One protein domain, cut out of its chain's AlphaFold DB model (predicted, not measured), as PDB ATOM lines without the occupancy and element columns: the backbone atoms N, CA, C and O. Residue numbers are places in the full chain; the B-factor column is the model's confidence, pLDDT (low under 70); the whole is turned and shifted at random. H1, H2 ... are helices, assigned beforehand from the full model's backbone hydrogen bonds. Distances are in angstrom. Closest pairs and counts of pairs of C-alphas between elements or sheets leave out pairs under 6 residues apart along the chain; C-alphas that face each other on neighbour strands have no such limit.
ATOM      1  N   ALA A  24      66.402  64.896  -9.986       60.12
ATOM      2  CA  ALA A  24      65.736  66.128  -9.553       60.12
ATOM      3  C   ALA A  24      64.239  65.967  -9.210       60.12
ATOM      4  O   ALA A  24      63.679  66.843  -8.562       60.12
ATOM      5  N   PHE A  25      63.595  64.882  -9.651       65.00
ATOM      6  CA  PHE A  25      62.171  64.609  -9.402       65.00
ATOM      7  C   PHE A  25      61.945  63.312  -8.623       65.00
ATOM      8  O   PHE A  25      60.829  62.802  -8.593       65.00
ATOM      9  N   ASN A  26      63.007  62.742  -8.052       72.19
ATOM     10  CA  ASN A  26      62.919  61.504  -7.296       72.19
ATOM     11  C   ASN A  26      62.945  61.799  -5.795       72.19
ATOM     12  O   ASN A  26      63.559  62.773  -5.368       72.19
ATOM     13  N   GLU A  27      62.319  60.933  -5.002       82.81
ATOM     14  CA  GLU A  27      62.337  61.023  -3.536       82.81
ATOM     15  C   GLU A  27      63.770  60.963  -2.982       82.81
ATOM     16  O   GLU A  27      64.097  61.593  -1.978       82.81
ATOM     17  N   PHE A  28      64.656  60.244  -3.677       83.94
ATOM     18  CA  PHE A  28      66.031  60.034  -3.246       83.94
ATOM     19  C   PHE A  28      67.023  60.989  -3.922       83.94
ATOM     20  O   PHE A  28      67.001  61.143  -5.147       83.94
ATOM     21  N   PRO A  29      67.994  61.529  -3.159       83.25
ATOM     22  CA  PRO A  29      68.945  62.522  -3.660       83.25
ATOM     23  C   PRO A  29      69.963  61.945  -4.655       83.25
ATOM     24  O   PRO A  29      70.566  62.679  -5.437       83.25
ATOM     25  N   ASN A  30      70.205  60.632  -4.623       85.44
ATOM     26  CA  ASN A  30      71.138  59.964  -5.520       85.44
ATOM     27  C   ASN A  30      70.773  58.483  -5.726       85.44
ATOM     28  O   ASN A  30      69.970  57.904  -4.993       85.44
ATOM     29  N   ALA A  31      71.384  57.866  -6.740       85.56
ATOM     30  CA  ALA A  31      71.127  56.473  -7.102       85.56
ATOM     31  C   ALA A  31      71.536  55.474  -6.003       85.56
ATOM     32  O   ALA A  31      70.906  54.430  -5.878       85.56
ATOM     33  N   THR A  32      72.562  55.795  -5.207       86.06
ATOM     34  CA  THR A  32      73.025  54.945  -4.102       86.06
ATOM     35  C   THR A  32      71.998  54.904  -2.976       86.06
ATOM     36  O   THR A  32      71.655  53.821  -2.517       86.06
ATOM     37  N   ALA A  33      71.455  56.059  -2.587       86.69
ATOM     38  CA  ALA A  33      70.395  56.166  -1.592       86.69
ATOM     39  C   ALA A  33      69.143  55.414  -2.058       86.69
ATOM     40  O   ALA A  33      68.617  54.597  -1.314       86.69
ATOM     41  N   HIS A  34      68.726  55.602  -3.316       88.50
ATOM     42  CA  HIS A  34      67.609  54.844  -3.890       88.50
ATOM     43  C   HIS A  34      67.848  53.328  -3.823       88.50
ATOM     44  O   HIS A  34      67.005  52.595  -3.316       88.50
ATOM     45  N   ALA A  35      69.006  52.852  -4.294       89.69
ATOM     46  CA  ALA A  35      69.337  51.430  -4.269       89.69
ATOM     47  C   ALA A  35      69.334  50.865  -2.841       89.69
ATOM     48  O   ALA A  35      68.789  49.789  -2.611       89.69
ATOM     49  N   MET A  36      69.902  51.601  -1.886       91.06
ATOM     50  CA  MET A  36      69.938  51.226  -0.476       91.06
ATOM     51  C   MET A  36      68.529  51.114   0.116       91.06
ATOM     52  O   MET A  36      68.173  50.051   0.614       91.06
ATOM     53  N   TYR A  37      67.709  52.164   0.019       91.00
ATOM     54  CA  TYR A  37      66.375  52.177   0.626       91.00
ATOM     55  C   TYR A  37      65.428  51.152  -0.002       91.00
ATOM     56  O   TYR A  37      64.706  50.479   0.730       91.00
ATOM     57  N   VAL A  38      65.465  50.975  -1.327       91.44
ATOM     58  CA  VAL A  38      64.673  49.934  -2.002       91.44
ATOM     59  C   VAL A  38      65.106  48.541  -1.542       91.44
ATOM     60  O   VAL A  38      64.250  47.713  -1.247       91.44
ATOM     61  N   THR A  39      66.414  48.303  -1.397       93.50
ATOM     62  CA  THR A  39      66.928  47.027  -0.871       93.50
ATOM     63  C   THR A  39      66.470  46.801   0.571       93.50
ATOM     64  O   THR A  39      65.983  45.724   0.895       93.50
ATOM     65  N   CYS A  40      66.563  47.809   1.446       94.19
ATOM     66  CA  CYS A  40      66.074  47.699   2.822       94.19
ATOM     67  C   CYS A  40      64.568  47.407   2.868       94.19
ATOM     68  O   CYS A  40      64.139  46.544   3.631       94.19
ATOM     69  N   ALA A  41      63.768  48.083   2.039       93.62
ATOM     70  CA  ALA A  41      62.329  47.848   1.950       93.62
ATOM     71  C   ALA A  41      62.006  46.427   1.463       93.62
ATOM     72  O   ALA A  41      61.097  45.790   1.990       93.62
ATOM     73  N   GLU A  42      62.756  45.904   0.494       95.44
ATOM     74  CA  GLU A  42      62.613  44.522   0.033       95.44
ATOM     75  C   GLU A  42      62.933  43.520   1.150       95.44
ATOM     76  O   GLU A  42      62.129  42.628   1.417       95.44
ATOM     77  N   LEU A  43      64.050  43.709   1.863       94.56
ATOM     78  CA  LEU A  43      64.452  42.836   2.970       94.56
ATOM     79  C   LEU A  43      63.439  42.841   4.120       94.56
ATOM     80  O   LEU A  43      63.149  41.785   4.678       94.56
ATOM     81  N   LEU A  44      62.871  44.006   4.447       93.50
ATOM     82  CA  LEU A  44      61.836  44.149   5.476       93.50
ATOM     83  C   LEU A  44      60.512  43.468   5.101       93.50
ATOM     84  O   LEU A  44      59.743  43.112   5.991       93.50
ATOM     85  N   ASN A  45      60.247  43.289   3.805       95.38
ATOM     86  CA  ASN A  45      59.033  42.650   3.297       95.38
ATOM     87  C   ASN A  45      59.156  41.124   3.157       95.38
ATOM     88  O   ASN A  45      58.175  40.462   2.811       95.38
ATOM     89  N   LEU A  46      60.333  40.543   3.411       94.25
ATOM     90  CA  LEU A  46      60.500  39.093   3.357       94.25
ATOM     91  C   LEU A  46      59.685  38.413   4.473       94.25
ATOM     92  O   LEU A  46      59.748  38.840   5.626       94.25
ATOM     93  N   PRO A  47      58.979  37.302   4.186       95.00
ATOM     94  CA  PRO A  47      58.217  36.548   5.182       95.00
ATOM     95  C   PRO A  47      59.135  35.637   6.021       95.00
ATOM     96  O   PRO A  47      58.864  34.452   6.209       95.00
ATOM     97  N   LEU A  48      60.267  36.171   6.476       94.88
ATOM     98  CA  LEU A  48      61.301  35.467   7.226       94.88
ATOM     99  C   LEU A  48      61.633  36.242   8.501       94.88
ATOM    100  O   LEU A  48      61.451  37.455   8.581       94.88
ATOM    101  N   ALA A  49      62.150  35.541   9.510       94.12
ATOM    102  CA  ALA A  49      62.609  36.201  10.724       94.12
ATOM    103  C   ALA A  49      63.800  37.142  10.414       94.12
ATOM    104  O   ALA A  49      64.713  36.715   9.699       94.12
ATOM    105  N   PRO A  50      63.854  38.358  10.999       93.50
ATOM    106  CA  PRO A  50      64.923  39.337  10.766       93.50
ATOM    107  C   PRO A  50      66.338  38.768  10.879       93.50
ATOM    108  O   PRO A  50      67.177  38.990  10.008       93.50
ATOM    109  N   LYS A  51      66.564  37.946  11.909       93.94
ATOM    110  CA  LYS A  51      67.831  37.253  12.152       93.94
ATOM    111  C   LYS A  51      68.276  36.411  10.956       93.94
ATOM    112  O   LYS A  51      69.402  36.536  10.503       93.94
ATOM    113  N   ILE A  52      67.375  35.585  10.419       93.88
ATOM    114  CA  ILE A  52      67.674  34.689   9.291       93.88
ATOM    115  C   ILE A  52      68.034  35.510   8.051       93.88
ATOM    116  O   ILE A  52      68.957  35.163   7.319       93.88
ATOM    117  N   VAL A  53      67.313  36.607   7.809       94.81
ATOM    118  CA  VAL A  53      67.597  37.506   6.684       94.81
ATOM    119  C   VAL A  53      68.984  38.130   6.838       94.81
ATOM    120  O   VAL A  53      69.775  38.084   5.900       94.81
ATOM    121  N   ALA A  54      69.305  38.665   8.016       93.50
ATOM    122  CA  ALA A  54      70.591  39.302   8.269       93.50
ATOM    123  C   ALA A  54      71.772  38.316   8.216       93.50
ATOM    124  O   ALA A  54      72.779  38.622   7.575       93.50
ATOM    125  N   ASP A  55      71.626  37.118   8.794       92.44
ATOM    126  CA  ASP A  55      72.623  36.042   8.718       92.44
ATOM    127  C   ASP A  55      72.915  35.682   7.249       92.44
ATOM    128  O   ASP A  55      74.071  35.639   6.826       92.44
ATOM    129  N   ASN A  56      71.868  35.538   6.426       91.44
ATOM    130  CA  ASN A  56      72.013  35.265   4.993       91.44
ATOM    131  C   ASN A  56      72.700  36.411   4.229       91.44
ATOM    132  O   ASN A  56      73.477  36.152   3.310       91.44
ATOM    133  N   VAL A  57      72.441  37.672   4.591       91.75
ATOM    134  CA  VAL A  57      73.106  38.839   3.983       91.75
ATOM    135  C   VAL A  57      74.600  38.847   4.309       91.75
ATOM    136  O   VAL A  57      75.422  39.077   3.419       91.75
ATOM    137  N   ILE A  58      74.975  38.559   5.558       90.00
ATOM    138  CA  ILE A  58      76.383  38.465   5.973       90.00
ATOM    139  C   ILE A  58      77.073  37.280   5.283       90.00
ATOM    140  O   ILE A  58      78.202  37.405   4.795       90.00
ATOM    141  N   ASP A  59      76.376  36.151   5.158       88.31
ATOM    142  CA  ASP A  59      76.864  34.945   4.491       88.31
ATOM    143  C   ASP A  59      77.243  35.162   3.021       88.31
ATOM    144  O   ASP A  59      78.119  34.459   2.508       88.31
ATOM    145  N   VAL A  60      76.676  36.164   2.341       86.00
ATOM    146  CA  VAL A  60      77.114  36.548   0.986       86.00
ATOM    147  C   VAL A  60      78.609  36.870   0.970       86.00
ATOM    148  O   VAL A  60      79.333  36.465   0.063       86.00
ATOM    149  N   VAL A  61      79.118  37.555   1.993       82.25
ATOM    150  CA  VAL A  61      80.549  37.863   2.082       82.25
ATOM    151  C   VAL A  61      81.335  36.686   2.653       82.25
ATOM    152  O   VAL A  61      82.431  36.401   2.165       82.25
ATOM    153  N   LEU A  62      80.802  36.002   3.670       77.94
ATOM    154  CA  LEU A  62      81.535  34.945   4.373       77.94
ATOM    155  C   LEU A  62      81.665  33.654   3.549       77.94
ATOM    156  O   LEU A  62      82.737  33.049   3.523       77.94
ATOM    157  N   LYS A  63      80.599  33.240   2.852       75.56
ATOM    158  CA  LYS A  63      80.509  31.957   2.129       75.56
ATOM    159  C   LYS A  63      80.707  32.102   0.620       75.56
ATOM    160  O   LYS A  63      81.347  31.253   0.003       75.56
ATOM    161  N   VAL A  64      80.223  33.188   0.010       62.28
ATOM    162  CA  VAL A  64      80.252  33.387  -1.462       62.28
ATOM    163  C   VAL A  64      81.549  34.079  -1.935       62.28
ATOM    164  O   VAL A  64      81.715  34.411  -3.108       62.28
ATOM    165  N   TYR A  65      82.543  34.215  -1.050       60.16
ATOM    166  CA  TYR A  65      83.839  34.843  -1.328       60.16
ATOM    167  C   TYR A  65      84.572  34.283  -2.564       60.16
ATOM    168  O   TYR A  65      85.288  35.022  -3.232       60.16
ATOM    169  N   VAL A  66      84.400  32.997  -2.896       61.25
ATOM    170  CA  VAL A  66      85.070  32.365  -4.054       61.25
ATOM    171  C   VAL A  66      84.624  32.983  -5.386       61.25
ATOM    172  O   VAL A  66      85.407  33.036  -6.332       61.25
ATOM    173  N   LEU A  67      83.387  33.478  -5.459       66.19
ATOM    174  CA  LEU A  67      82.826  34.109  -6.657       66.19
ATOM    175  C   LEU A  67      83.137  35.612  -6.726       66.19
ATOM    176  O   LEU A  67      83.098  36.203  -7.805       66.19
ATOM    177  N   ILE A  68      83.466  36.236  -5.592       70.94
ATOM    178  CA  ILE A  68      83.757  37.667  -5.504       70.94
ATOM    179  C   ILE A  68      85.237  37.899  -5.805       70.94
ATOM    180  O   ILE A  68      86.130  37.344  -5.162       70.94
ATOM    181  N   SER A  69      85.527  38.783  -6.762       72.12
ATOM    182  CA  SER A  69      86.912  39.130  -7.064       72.12
ATOM    183  C   SER A  69      87.594  39.764  -5.842       72.12
ATOM    184  O   SER A  69      87.007  40.565  -5.110       72.12
ATOM    185  N   SER A  70      88.880  39.462  -5.629       68.62
ATOM    186  CA  SER A  70      89.627  39.999  -4.478       68.62
ATOM    187  C   SER A  70      89.631  41.535  -4.423       68.62
ATOM    188  O   SER A  70      89.808  42.112  -3.352       68.62
ATOM    189  N   ARG A  71      89.461  42.211  -5.564       73.38
ATOM    190  CA  ARG A  71      89.427  43.679  -5.635       73.38
ATOM    191  C   ARG A  71      88.101  44.263  -5.153       73.38
ATOM    192  O   ARG A  71      88.063  45.426  -4.780       73.38
ATOM    193  N   GLU A  72      87.039  43.470  -5.144       82.62
ATOM    194  CA  GLU A  72      85.687  43.945  -4.860       82.62
ATOM    195  C   GLU A  72      85.202  43.568  -3.470       82.62
ATOM    196  O   GLU A  72      84.217  44.136  -3.018       82.62
ATOM    197  N   THR A  73      85.883  42.670  -2.753       83.19
ATOM    198  CA  THR A  73      85.396  42.195  -1.450       83.19
ATOM    199  C   THR A  73      85.104  43.328  -0.470       83.19
ATOM    200  O   THR A  73      84.069  43.305   0.179       83.19
ATOM    201  N   HIS A  74      85.975  44.338  -0.395       87.38
ATOM    202  CA  HIS A  74      85.743  45.494   0.476       87.38
ATOM    203  C   HIS A  74      84.510  46.299   0.045       87.38
ATOM    204  O   HIS A  74      83.789  46.795   0.901       87.38
ATOM    205  N   ASN A  75      84.209  46.367  -1.257       89.38
ATOM    206  CA  ASN A  75      82.997  47.023  -1.755       89.38
ATOM    207  C   ASN A  75      81.739  46.238  -1.372       89.38
ATOM    208  O   ASN A  75      80.739  46.851  -1.014       89.38
ATOM    209  N   TYR A  76      81.790  44.902  -1.418       90.00
ATOM    210  CA  TYR A  76      80.686  44.056  -0.956       90.00
ATOM    211  C   TYR A  76      80.475  44.199   0.552       90.00
ATOM    212  O   TYR A  76      79.352  44.462   0.965       90.00
ATOM    213  N   ILE A  77      81.548  44.112   1.349       90.94
ATOM    214  CA  ILE A  77      81.514  44.348   2.802       90.94
ATOM    215  C   ILE A  77      80.887  45.710   3.102       90.94
ATOM    216  O   ILE A  77      79.966  45.799   3.905       90.94
ATOM    217  N   ASN A  78      81.336  46.756   2.410       92.25
ATOM    218  CA  ASN A  78      80.801  48.098   2.574       92.25
ATOM    219  C   ASN A  78      79.304  48.167   2.227       92.25
ATOM    220  O   ASN A  78      78.525  48.713   2.999       92.25
ATOM    221  N   ALA A  79      78.885  47.580   1.102       91.94
ATOM    222  CA  ALA A  79      77.491  47.600   0.662       91.94
ATOM    223  C   ALA A  79      76.552  46.865   1.629       91.94
ATOM    224  O   ALA A  79      75.534  47.434   2.021       91.94
ATOM    225  N   ILE A  80      76.901  45.643   2.057       92.75
ATOM    226  CA  ILE A  80      76.083  44.902   3.033       92.75
ATOM    227  C   ILE A  80      76.011  45.644   4.367       92.75
ATOM    228  O   ILE A  80      74.973  45.641   5.018       92.75
ATOM    229  N   SER A  81      77.097  46.318   4.750       92.88
ATOM    230  CA  SER A  81      77.186  47.002   6.033       92.88
ATOM    231  C   SER A  81      76.342  48.264   6.064       92.88
ATOM    232  O   SER A  81      75.703  48.514   7.076       92.88
ATOM    233  N   ILE A  82      76.285  49.019   4.961       93.00
ATOM    234  CA  ILE A  82      75.365  50.156   4.814       93.00
ATOM    235  C   ILE A  82      73.915  49.671   4.937       93.00
ATOM    236  O   ILE A  82      73.148  50.222   5.715       93.00
ATOM    237  N   VAL A  83      73.551  48.597   4.226       93.81
ATOM    238  CA  VAL A  83      72.190  48.034   4.289       93.81
ATOM    239  C   VAL A  83      71.844  47.591   5.715       93.81
ATOM    240  O   VAL A  83      70.815  47.992   6.251       93.81
ATOM    241  N   LEU A  84      72.717  46.821   6.371       92.38
ATOM    242  CA  LEU A  84      72.508  46.375   7.755       92.38
ATOM    243  C   LEU A  84      72.452  47.545   8.747       92.38
ATOM    244  O   LEU A  84      71.651  47.519   9.681       92.38
ATOM    245  N   ALA A  85      73.273  48.578   8.548       91.50
ATOM    246  CA  ALA A  85      73.301  49.754   9.408       91.50
ATOM    247  C   ALA A  85      72.036  50.617   9.300       91.50
ATOM    248  O   ALA A  85      71.729  51.316  10.261       91.50
ATOM    249  N   GLU A  86      71.264  50.530   8.218       91.62
ATOM    250  CA  GLU A  86      69.979  51.231   8.072       91.62
ATOM    251  C   GLU A  86      68.779  50.411   8.574       91.62
ATOM    252  O   GLU A  86      67.742  50.964   8.939       91.62
ATOM    253  N   LEU A  87      68.910  49.084   8.656       92.62
ATOM    254  CA  LEU A  87      67.838  48.212   9.140       92.62
ATOM    255  C   LEU A  87      67.597  48.346  10.666       92.62
ATOM    256  O   LEU A  87      68.460  48.843  11.408       92.62
ATOM    257  N   PRO A  88      66.427  47.907  11.175       91.31
ATOM    258  CA  PRO A  88      66.128  47.886  12.611       91.31
ATOM    259  C   PRO A  88      67.113  47.050  13.447       91.31
ATOM    260  O   PRO A  88      67.802  46.183  12.914       91.31
ATOM    261  N   ASP A  89      67.124  47.286  14.770       87.81
ATOM    262  CA  ASP A  89      67.864  46.523  15.807       87.81
ATOM    263  C   ASP A  89      68.000  45.031  15.492       87.81
ATOM    264  O   ASP A  89      69.107  44.513  15.357       87.81
ATOM    265  N   THR A  90      66.856  44.389  15.262       90.12
ATOM    266  CA  THR A  90      66.720  42.941  15.099       90.12
ATOM    267  C   THR A  90      67.478  42.356  13.909       90.12
ATOM    268  O   THR A  90      67.630  41.138  13.834       90.12
ATOM    269  N   TYR A  91      67.922  43.193  12.967       91.81
ATOM    270  CA  TYR A  91      68.738  42.774  11.832       91.81
ATOM    271  C   TYR A  91      70.224  42.915  12.128       91.81
ATOM    272  O   TYR A  91      70.983  41.998  11.859       91.81
ATOM    273  N   TRP A  92      70.680  44.043  12.672       87.44
ATOM    274  CA  TRP A  92      72.117  44.255  12.875       87.44
ATOM    275  C   TRP A  92      72.638  43.653  14.187       87.44
ATOM    276  O   TRP A  92      73.851  43.476  14.323       87.44
ATOM    277  N   SER A  93      71.760  43.260  15.120       88.81
ATOM    278  CA  SER A  93      72.131  42.520  16.337       88.81
ATOM    279  C   SER A  93      72.845  41.193  16.042       88.81
ATOM    280  O   SER A  93      73.589  40.694  16.883       88.81
ATOM    281  N   VAL A  94      72.704  40.638  14.836       90.69
ATOM    282  CA  VAL A  94      73.417  39.415  14.431       90.69
ATOM    283  C   VAL A  94      74.931  39.610  14.328       90.69
ATOM    284  O   VAL A  94      75.689  38.669  14.522       90.69
ATOM    285  N   VAL A  95      75.408  40.836  14.075       90.94
ATOM    286  CA  VAL A  95      76.852  41.141  14.030       90.94
ATOM    287  C   VAL A  95      77.484  40.876  15.392       90.94
ATOM    288  O   VAL A  95      78.575  40.328  15.520       90.94
ATOM    289  N   TYR A  96      76.753  41.268  16.421       90.06
ATOM    290  CA  TYR A  96      77.080  41.088  17.817       90.06
ATOM    291  C   TYR A  96      77.056  39.611  18.224       90.06
ATOM    292  O   TYR A  96      77.971  39.161  18.923       90.06
ATOM    293  N   GLU A  97      76.066  38.852  17.757       91.12
ATOM    294  CA  GLU A  97      76.012  37.399  17.941       91.12
ATOM    295  C   GLU A  97      77.177  36.701  17.226       91.12
ATOM    296  O   GLU A  97      77.855  35.882  17.837       91.12
ATOM    297  N   GLY A  98      77.514  37.109  15.999       91.06
ATOM    298  CA  GLY A  98      78.667  36.588  15.260       91.06
ATOM    299  C   GLY A  98      79.999  36.819  15.985       91.06
ATOM    300  O   GLY A  98      80.849  35.928  16.022       91.06
ATOM    301  N   LEU A  99      80.182  37.971  16.645       93.62
ATOM    302  CA  LEU A  99      81.335  38.191  17.531       93.62
ATOM    303  C   LEU A  99      81.341  37.213  18.712       93.62
ATOM    304  O   LEU A  99      82.393  36.683  19.069       93.62
ATOM    305  N   GLN A 100      80.178  36.978  19.322       93.94
ATOM    306  CA  GLN A 100      80.043  36.052  20.441       93.94
ATOM    307  C   GLN A 100      80.336  34.607  20.017       93.94
ATOM    308  O   GLN A 100      81.035  33.887  20.730       93.94
ATOM    309  N   GLU A 101      79.846  34.182  18.856       92.75
ATOM    310  CA  GLU A 101      80.132  32.868  18.280       92.75
ATOM    311  C   GLU A 101      81.630  32.693  18.044       92.75
ATOM    312  O   GLU A 101      82.215  31.708  18.497       92.75
ATOM    313  N   VAL A 102      82.276  33.687  17.424       92.25
ATOM    314  CA  VAL A 102      83.719  33.675  17.166       92.25
ATOM    315  C   VAL A 102      84.534  33.565  18.453       92.25
ATOM    316  O   VAL A 102      85.492  32.790  18.508       92.25
ATOM    317  N   LEU A 103      84.155  34.299  19.501       93.19
ATOM    318  CA  LEU A 103      84.821  34.221  20.800       93.19
ATOM    319  C   LEU A 103      84.714  32.830  21.428       93.19
ATOM    320  O   LEU A 103      85.658  32.388  22.077       93.19
ATOM    321  N   ASN A 104      83.591  32.144  21.233       93.88
ATOM    322  CA  ASN A 104      83.333  30.828  21.813       93.88
ATOM    323  C   ASN A 104      83.802  29.665  20.926       93.88
ATOM    324  O   ASN A 104      83.645  28.502  21.307       93.88
ATOM    325  N   LEU A 105      84.404  29.939  19.763       92.06
ATOM    326  CA  LEU A 105      84.967  28.884  18.927       92.06
ATOM    327  C   LEU A 105      86.070  28.128  19.692       92.06
ATOM    328  O   LEU A 105      86.959  28.755  20.277       92.06
ATOM    329  N   PRO A 106      86.109  26.782  19.620       89.00
ATOM    330  CA  PRO A 106      87.118  25.987  20.323       89.00
ATOM    331  C   PRO A 106      88.562  26.390  19.999       89.00
ATOM    332  O   PRO A 106      89.438  26.291  20.853       89.00
ATOM    333  N   ARG A 107      88.802  26.867  18.773       86.75
ATOM    334  CA  ARG A 107      90.115  27.322  18.292       86.75
ATOM    335  C   ARG A 107      90.511  28.721  18.781       86.75
ATOM    336  O   ARG A 107      91.686  29.062  18.713       86.75
ATOM    337  N   MET A 108      89.549  29.516  19.250       87.44
ATOM    338  CA  MET A 108      89.808  30.783  19.935       87.44
ATOM    339  C   MET A 108      90.118  30.531  21.416       87.44
ATOM    340  O   MET A 108      91.035  31.130  21.960       87.44
ATOM    341  N   LEU A 109      89.397  29.592  22.047       87.50
ATOM    342  CA  LEU A 109      89.629  29.167  23.436       87.50
ATOM    343  C   LEU A 109      90.956  28.421  23.617       87.50
ATOM    344  O   LEU A 109      91.591  28.493  24.663       87.50
ATOM    345  N   ARG A 110      91.353  27.647  22.608       85.94
ATOM    346  CA  ARG A 110      92.647  26.972  22.554       85.94
ATOM    347  C   ARG A 110      93.310  27.369  21.257       85.94
ATOM    348  O   ARG A 110      92.965  26.835  20.203       85.94
ATOM    349  N   TRP A 111      94.253  28.298  21.340       84.19
ATOM    350  CA  TRP A 111      94.967  28.771  20.166       84.19
ATOM    351  C   TRP A 111      95.885  27.672  19.619       84.19
ATOM    352  O   TRP A 111      96.993  27.456  20.096       84.19
ATOM    353  N   THR A 112      95.397  26.925  18.627       80.81
ATOM    354  CA  THR A 112      96.133  25.814  17.995       80.81
ATOM    355  C   THR A 112      96.725  26.184  16.634       80.81
ATOM    356  O   THR A 112      97.199  25.309  15.906       80.81
ATOM    357  N   TYR A 113      96.634  27.450  16.224       80.31
ATOM    358  CA  TYR A 113      97.166  27.893  14.940       80.31
ATOM    359  C   TYR A 113      98.681  28.087  15.011       80.31
ATOM    360  O   TYR A 113      99.230  28.473  16.035       80.31
ATOM    361  N   ARG A 114      99.359  27.846  13.883       81.69
ATOM    362  CA  ARG A 114     100.785  28.183  13.727       81.69
ATOM    363  C   ARG A 114     101.032  29.681  13.568       81.69
ATOM    364  O   ARG A 114     102.150  30.128  13.784       81.69
ATOM    365  N   PHE A 115     100.015  30.409  13.126       83.19
ATOM    366  CA  PHE A 115     100.068  31.849  12.918       83.19
ATOM    367  C   PHE A 115      99.768  32.574  14.222       83.19
ATOM    368  O   PHE A 115      98.988  32.082  15.048       83.19
ATOM    369  N   ASN A 116     100.358  33.756  14.382       86.06
ATOM    370  CA  ASN A 116     100.035  34.604  15.520       86.06
ATOM    371  C   ASN A 116      98.602  35.162  15.382       86.06
ATOM    372  O   ASN A 116      98.011  35.169  14.294       86.06
ATOM    373  N   VAL A 117      98.025  35.625  16.496       88.00
ATOM    374  CA  VAL A 117      96.660  36.182  16.499       88.00
ATOM    375  C   VAL A 117      96.548  37.346  15.513       88.00
ATOM    376  O   VAL A 117      95.648  37.360  14.680       88.00
ATOM    377  N   PHE A 118      97.502  38.275  15.525       89.75
ATOM    378  CA  PHE A 118      97.495  39.474  14.679       89.75
ATOM    379  C   PHE A 118      97.464  39.171  13.165       89.75
ATOM    380  O   PHE A 118      96.780  39.849  12.400       89.75
ATOM    381  N   GLU A 119      98.155  38.125  12.717       88.00
ATOM    382  CA  GLU A 119      98.192  37.651  11.334       88.00
ATOM    383  C   GLU A 119      96.842  37.080  10.910       88.00
ATOM    384  O   GLU A 119      96.402  37.330   9.785       88.00
ATOM    385  N   LEU A 120      96.172  36.358  11.814       87.06
ATOM    386  CA  LEU A 120      94.845  35.785  11.581       87.06
ATOM    387  C   LEU A 120      93.706  36.801  11.664       87.06
ATOM    388  O   LEU A 120      92.616  36.535  11.158       87.06
ATOM    389  N   LEU A 121      93.956  37.976  12.238       87.75
ATOM    390  CA  LEU A 121      93.030  39.108  12.197       87.75
ATOM    391  C   LEU A 121      93.267  40.014  10.984       87.75
ATOM    392  O   LEU A 121      92.379  40.766  10.583       87.75
ATOM    393  N   ASN A 122      94.429  39.910  10.336       86.56
ATOM    394  CA  ASN A 122      94.734  40.696   9.153       86.56
ATOM    395  C   ASN A 122      94.094  40.096   7.893       86.56
ATOM    396  O   ASN A 122      94.592  39.147   7.284       86.56
ATOM    397  N   PHE A 123      93.018  40.733   7.433       82.44
ATOM    398  CA  PHE A 123      92.245  40.301   6.271       82.44
ATOM    399  C   PHE A 123      93.068  40.132   4.980       82.44
ATOM    400  O   PHE A 123      92.763  39.266   4.154       82.44
ATOM    401  N   ARG A 124      94.134  40.925   4.797       82.75
ATOM    402  CA  ARG A 124      95.047  40.785   3.653       82.75
ATOM    403  C   ARG A 124      95.902  39.531   3.793       82.75
ATOM    404  O   ARG A 124      95.992  38.764   2.834       82.75
ATOM    405  N   THR A 125      96.489  39.322   4.967       82.69
ATOM    406  CA  THR A 125      97.369  38.184   5.254       82.69
ATOM    407  C   THR A 125      96.618  36.870   5.105       82.69
ATOM    408  O   THR A 125      97.005  36.048   4.278       82.69
ATOM    409  N   VAL A 126      95.484  36.708   5.796       83.69
ATOM    410  CA  VAL A 126      94.697  35.461   5.772       83.69
ATOM    411  C   VAL A 126      94.242  35.092   4.361       83.69
ATOM    412  O   VAL A 126      94.197  33.924   3.969       83.69
ATOM    413  N   ARG A 127      93.924  36.097   3.547       76.69
ATOM    414  CA  ARG A 127      93.553  35.886   2.151       76.69
ATOM    415  C   ARG A 127      94.720  35.394   1.304       76.69
ATOM    416  O   ARG A 127      94.513  34.508   0.482       76.69
ATOM    417  N   GLN A 128      95.902  35.985   1.468       79.62
ATOM    418  CA  GLN A 128      97.098  35.609   0.713       79.62
ATOM    419  C   GLN A 128      97.593  34.212   1.095       79.62
ATOM    420  O   GLN A 128      98.029  33.465   0.224       79.62
ATOM    421  N   THR A 129      97.478  33.846   2.370       79.50
ATOM    422  CA  THR A 129      97.909  32.545   2.897       79.50
ATOM    423  C   THR A 129      96.838  31.457   2.792       79.50
ATOM    424  O   THR A 129      97.123  30.301   3.090       79.50
ATOM    425  N   MET A 130      95.621  31.800   2.344       74.44
ATOM    426  CA  MET A 130      94.469  30.892   2.224       74.44
ATOM    427  C   MET A 130      94.125  30.154   3.533       74.44
ATOM    428  O   MET A 130      93.645  29.023   3.508       74.44
ATOM    429  N   VAL A 131      94.355  30.804   4.678       79.12
ATOM    430  CA  VAL A 131      94.032  30.262   6.006       79.12
ATOM    431  C   VAL A 131      92.561  30.538   6.340       79.12
ATOM    432  O   VAL A 131      91.872  31.247   5.607       79.12
ATOM    433  N   ASP A 132      92.062  29.938   7.421       75.25
ATOM    434  CA  ASP A 132      90.728  30.168   7.974       75.25
ATOM    435  C   ASP A 132      90.428  31.667   8.133       75.25
ATOM    436  O   ASP A 132      91.135  32.391   8.833       75.25
ATOM    437  N   LYS A 133      89.372  32.119   7.451       79.25
ATOM    438  CA  LYS A 133      89.002  33.535   7.303       79.25
ATOM    439  C   LYS A 133      87.952  33.982   8.291       79.25
ATOM    440  O   LYS A 133      87.637  35.165   8.301       79.25
ATOM    441  N   THR A 134      87.420  33.066   9.091       85.62
ATOM    442  CA  THR A 134      86.253  33.318   9.935       85.62
ATOM    443  C   THR A 134      86.473  34.542  10.824       85.62
ATOM    444  O   THR A 134      85.680  35.479  10.788       85.62
ATOM    445  N   TYR A 135      87.620  34.605  11.510       89.06
ATOM    446  CA  TYR A 135      87.982  35.717  12.393       89.06
ATOM    447  C   TYR A 135      88.118  37.045  11.647       89.06
ATOM    448  O   TYR A 135      87.437  38.012  11.977       89.06
ATOM    449  N   ALA A 136      88.968  37.089  10.616       89.50
ATOM    450  CA  ALA A 136      89.232  38.315   9.870       89.50
ATOM    451  C   ALA A 136      88.003  38.817   9.097       89.50
ATOM    452  O   ALA A 136      87.836  40.021   8.920       89.50
ATOM    453  N   ALA A 137      87.150  37.913   8.611       88.12
ATOM    454  CA  ALA A 137      85.962  38.268   7.848       88.12
ATOM    455  C   ALA A 137      84.853  38.817   8.752       88.12
ATOM    456  O   ALA A 137      84.307  39.871   8.435       88.12
ATOM    457  N   ILE A 138      84.580  38.170   9.892       91.06
ATOM    458  CA  ILE A 138      83.658  38.714  10.899       91.06
ATOM    459  C   ILE A 138      84.173  40.063  11.399       91.06
ATOM    460  O   ILE A 138      83.417  41.026  11.391       91.06
ATOM    461  N   LEU A 139      85.468  40.172  11.718       92.50
ATOM    462  CA  LEU A 139      86.082  41.436  12.127       92.50
ATOM    463  C   LEU A 139      85.872  42.542  11.081       92.50
ATOM    464  O   LEU A 139      85.436  43.636  11.426       92.50
ATOM    465  N   ALA A 140      86.121  42.252   9.800       91.38
ATOM    466  CA  ALA A 140      85.950  43.218   8.718       91.38
ATOM    467  C   ALA A 140      84.484  43.647   8.523       91.38
ATOM    468  O   ALA A 140      84.218  44.827   8.287       91.38
ATOM    469  N   VAL A 141      83.532  42.713   8.637       91.56
ATOM    470  CA  VAL A 141      82.096  43.025   8.580       91.56
ATOM    471  C   VAL A 141      81.691  43.871   9.783       91.56
ATOM    472  O   VAL A 141      81.085  44.920   9.597       91.56
ATOM    473  N   THR A 142      82.082  43.488  10.999       92.50
ATOM    474  CA  THR A 142      81.819  44.264  12.218       92.50
ATOM    475  C   THR A 142      82.356  45.685  12.102       92.50
ATOM    476  O   THR A 142      81.630  46.638  12.371       92.50
ATOM    477  N   HIS A 143      83.603  45.837  11.653       91.94
ATOM    478  CA  HIS A 143      84.225  47.141  11.448       91.94
ATOM    479  C   HIS A 143      83.443  47.990  10.450       91.94
ATOM    480  O   HIS A 143      83.134  49.151  10.710       91.94
ATOM    481  N   SER A 144      83.083  47.406   9.310       92.38
ATOM    482  CA  SER A 144      82.334  48.135   8.296       92.38
ATOM    483  C   SER A 144      80.919  48.490   8.756       92.38
ATOM    484  O   SER A 144      80.444  49.565   8.407       92.38
ATOM    485  N   VAL A 145      80.249  47.635   9.529       91.75
ATOM    486  CA  VAL A 145      78.925  47.929  10.094       91.75
ATOM    487  C   VAL A 145      79.020  49.060  11.114       91.75
ATOM    488  O   VAL A 145      78.263  50.019  11.014       91.75
ATOM    489  N   PHE A 146      79.970  49.000  12.049       89.94
ATOM    490  CA  PHE A 146      80.144  50.045  13.064       89.94
ATOM    491  C   PHE A 146      80.483  51.402  12.451       89.94
ATOM    492  O   PHE A 146      80.031  52.417  12.963       89.94
ATOM    493  N   HIS A 147      81.219  51.425  11.337       90.00
ATOM    494  CA  HIS A 147      81.519  52.659  10.608       90.00
ATOM    495  C   HIS A 147      80.262  53.347  10.045       90.00
ATOM    496  O   HIS A 147      80.243  54.565   9.897       90.00
ATOM    497  N   HIS A 148      79.221  52.583   9.705       89.56
ATOM    498  CA  HIS A 148      77.972  53.117   9.145       89.56
ATOM    499  C   HIS A 148      76.859  53.267  10.187       89.56
ATOM    500  O   HIS A 148      75.780  53.760   9.868       89.56
ATOM    501  N   MET A 149      77.086  52.849  11.432       86.38
ATOM    502  CA  MET A 149      76.096  52.971  12.498       86.38
ATOM    503  C   MET A 149      75.983  54.411  12.999       86.38
ATOM    504  O   MET A 149      76.960  55.016  13.419       86.38
ATOM    505  N   GLY A 150      74.756  54.930  13.049       80.12
ATOM    506  CA  GLY A 150      74.486  56.229  13.662       80.12
ATOM    507  C   GLY A 150      74.645  56.241  15.191       80.12
ATOM    508  O   GLY A 150      74.540  55.209  15.863       80.12
TER     509      GLY A 150
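Overview. This is residues 24 to 150 of the 305 residues of the protein "Mediator complex subunit 23" of Glossina morsitans morsitans (UniProt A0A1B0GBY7). Four helices, H2, H3, H4 and H8, make a core in which H8 packs on the other three; H1 packs at one end of it, on H3, and the short H6 and H7 pack at the other end, on H8. H5 follows H4 there, and residues 110 to 116 lead on to H6. The printed part has 127 residues with eight named helices, H1 to H8 in chain order, and no named strand: all helix. It is only just compact, close to loose, with a radius of gyration of the C-alphas of 16.2 A, and elongated, spanning 58 by 30 by 26 A.

Along the chain. H1, residues 31 to 44, begins at C-alpha 31 (71.127, 56.473, -7.102) and is 19.9 A long. H2 is residues 50 to 62, 18.3 A; H3 residues 73 to 86, 20.2 A; H4 residues 89 to 104, 22.8 A. H5 is residues 106 to 109, H6 residues 117 to 121, H7 residues 123 to 129. H8, residues 134 to 148, 21.5 A, ends at C-alpha 148 (77.972, 53.117, 9.145).

Arrangement. H8 is the hub, touching five helices. It touches H3 at a steep tilt of 52 degrees, closest C-alphas Ser 81 and Val 145, 4.5 A. H4, with residues 95 to 102 alone, touches H8 at a shallow tilt of 32 degrees, opposite ways, closest C-alphas Val 95 and Thr 142, 6.1 A. H2 and H3 are a hairpin at 14 degrees, closest C-alphas Val 61 and Ile 77, 6.6 A. H1 touches H3 with residues 36 to 40 alone, closest C-alphas Met 36 and Val 83, 6.2 A. H6 touches H8, closest C-alphas Leu 121 and Ala 136, 4.5 A; H7 and H8 are a hairpin, closest C-alphas Phe 123 and Ala 136, 5.1 A. H5 touches no helix. Every O i to N i+4 pair is within hydrogen-bond range in H1, H3, H6 and H7, against 8 of 9 in H2, 9 of 12 in H4 and 10 of 11 in H8; H5 is too short for such a pair.

Size, cuts and confidence. The C-alphas of Phe 25 and Thr 112, the two farthest apart, are 58.4 A apart. The printed part has no cut and no long link. Residues 24 to 25, 64 to 67 and 70 have pLDDT under 70.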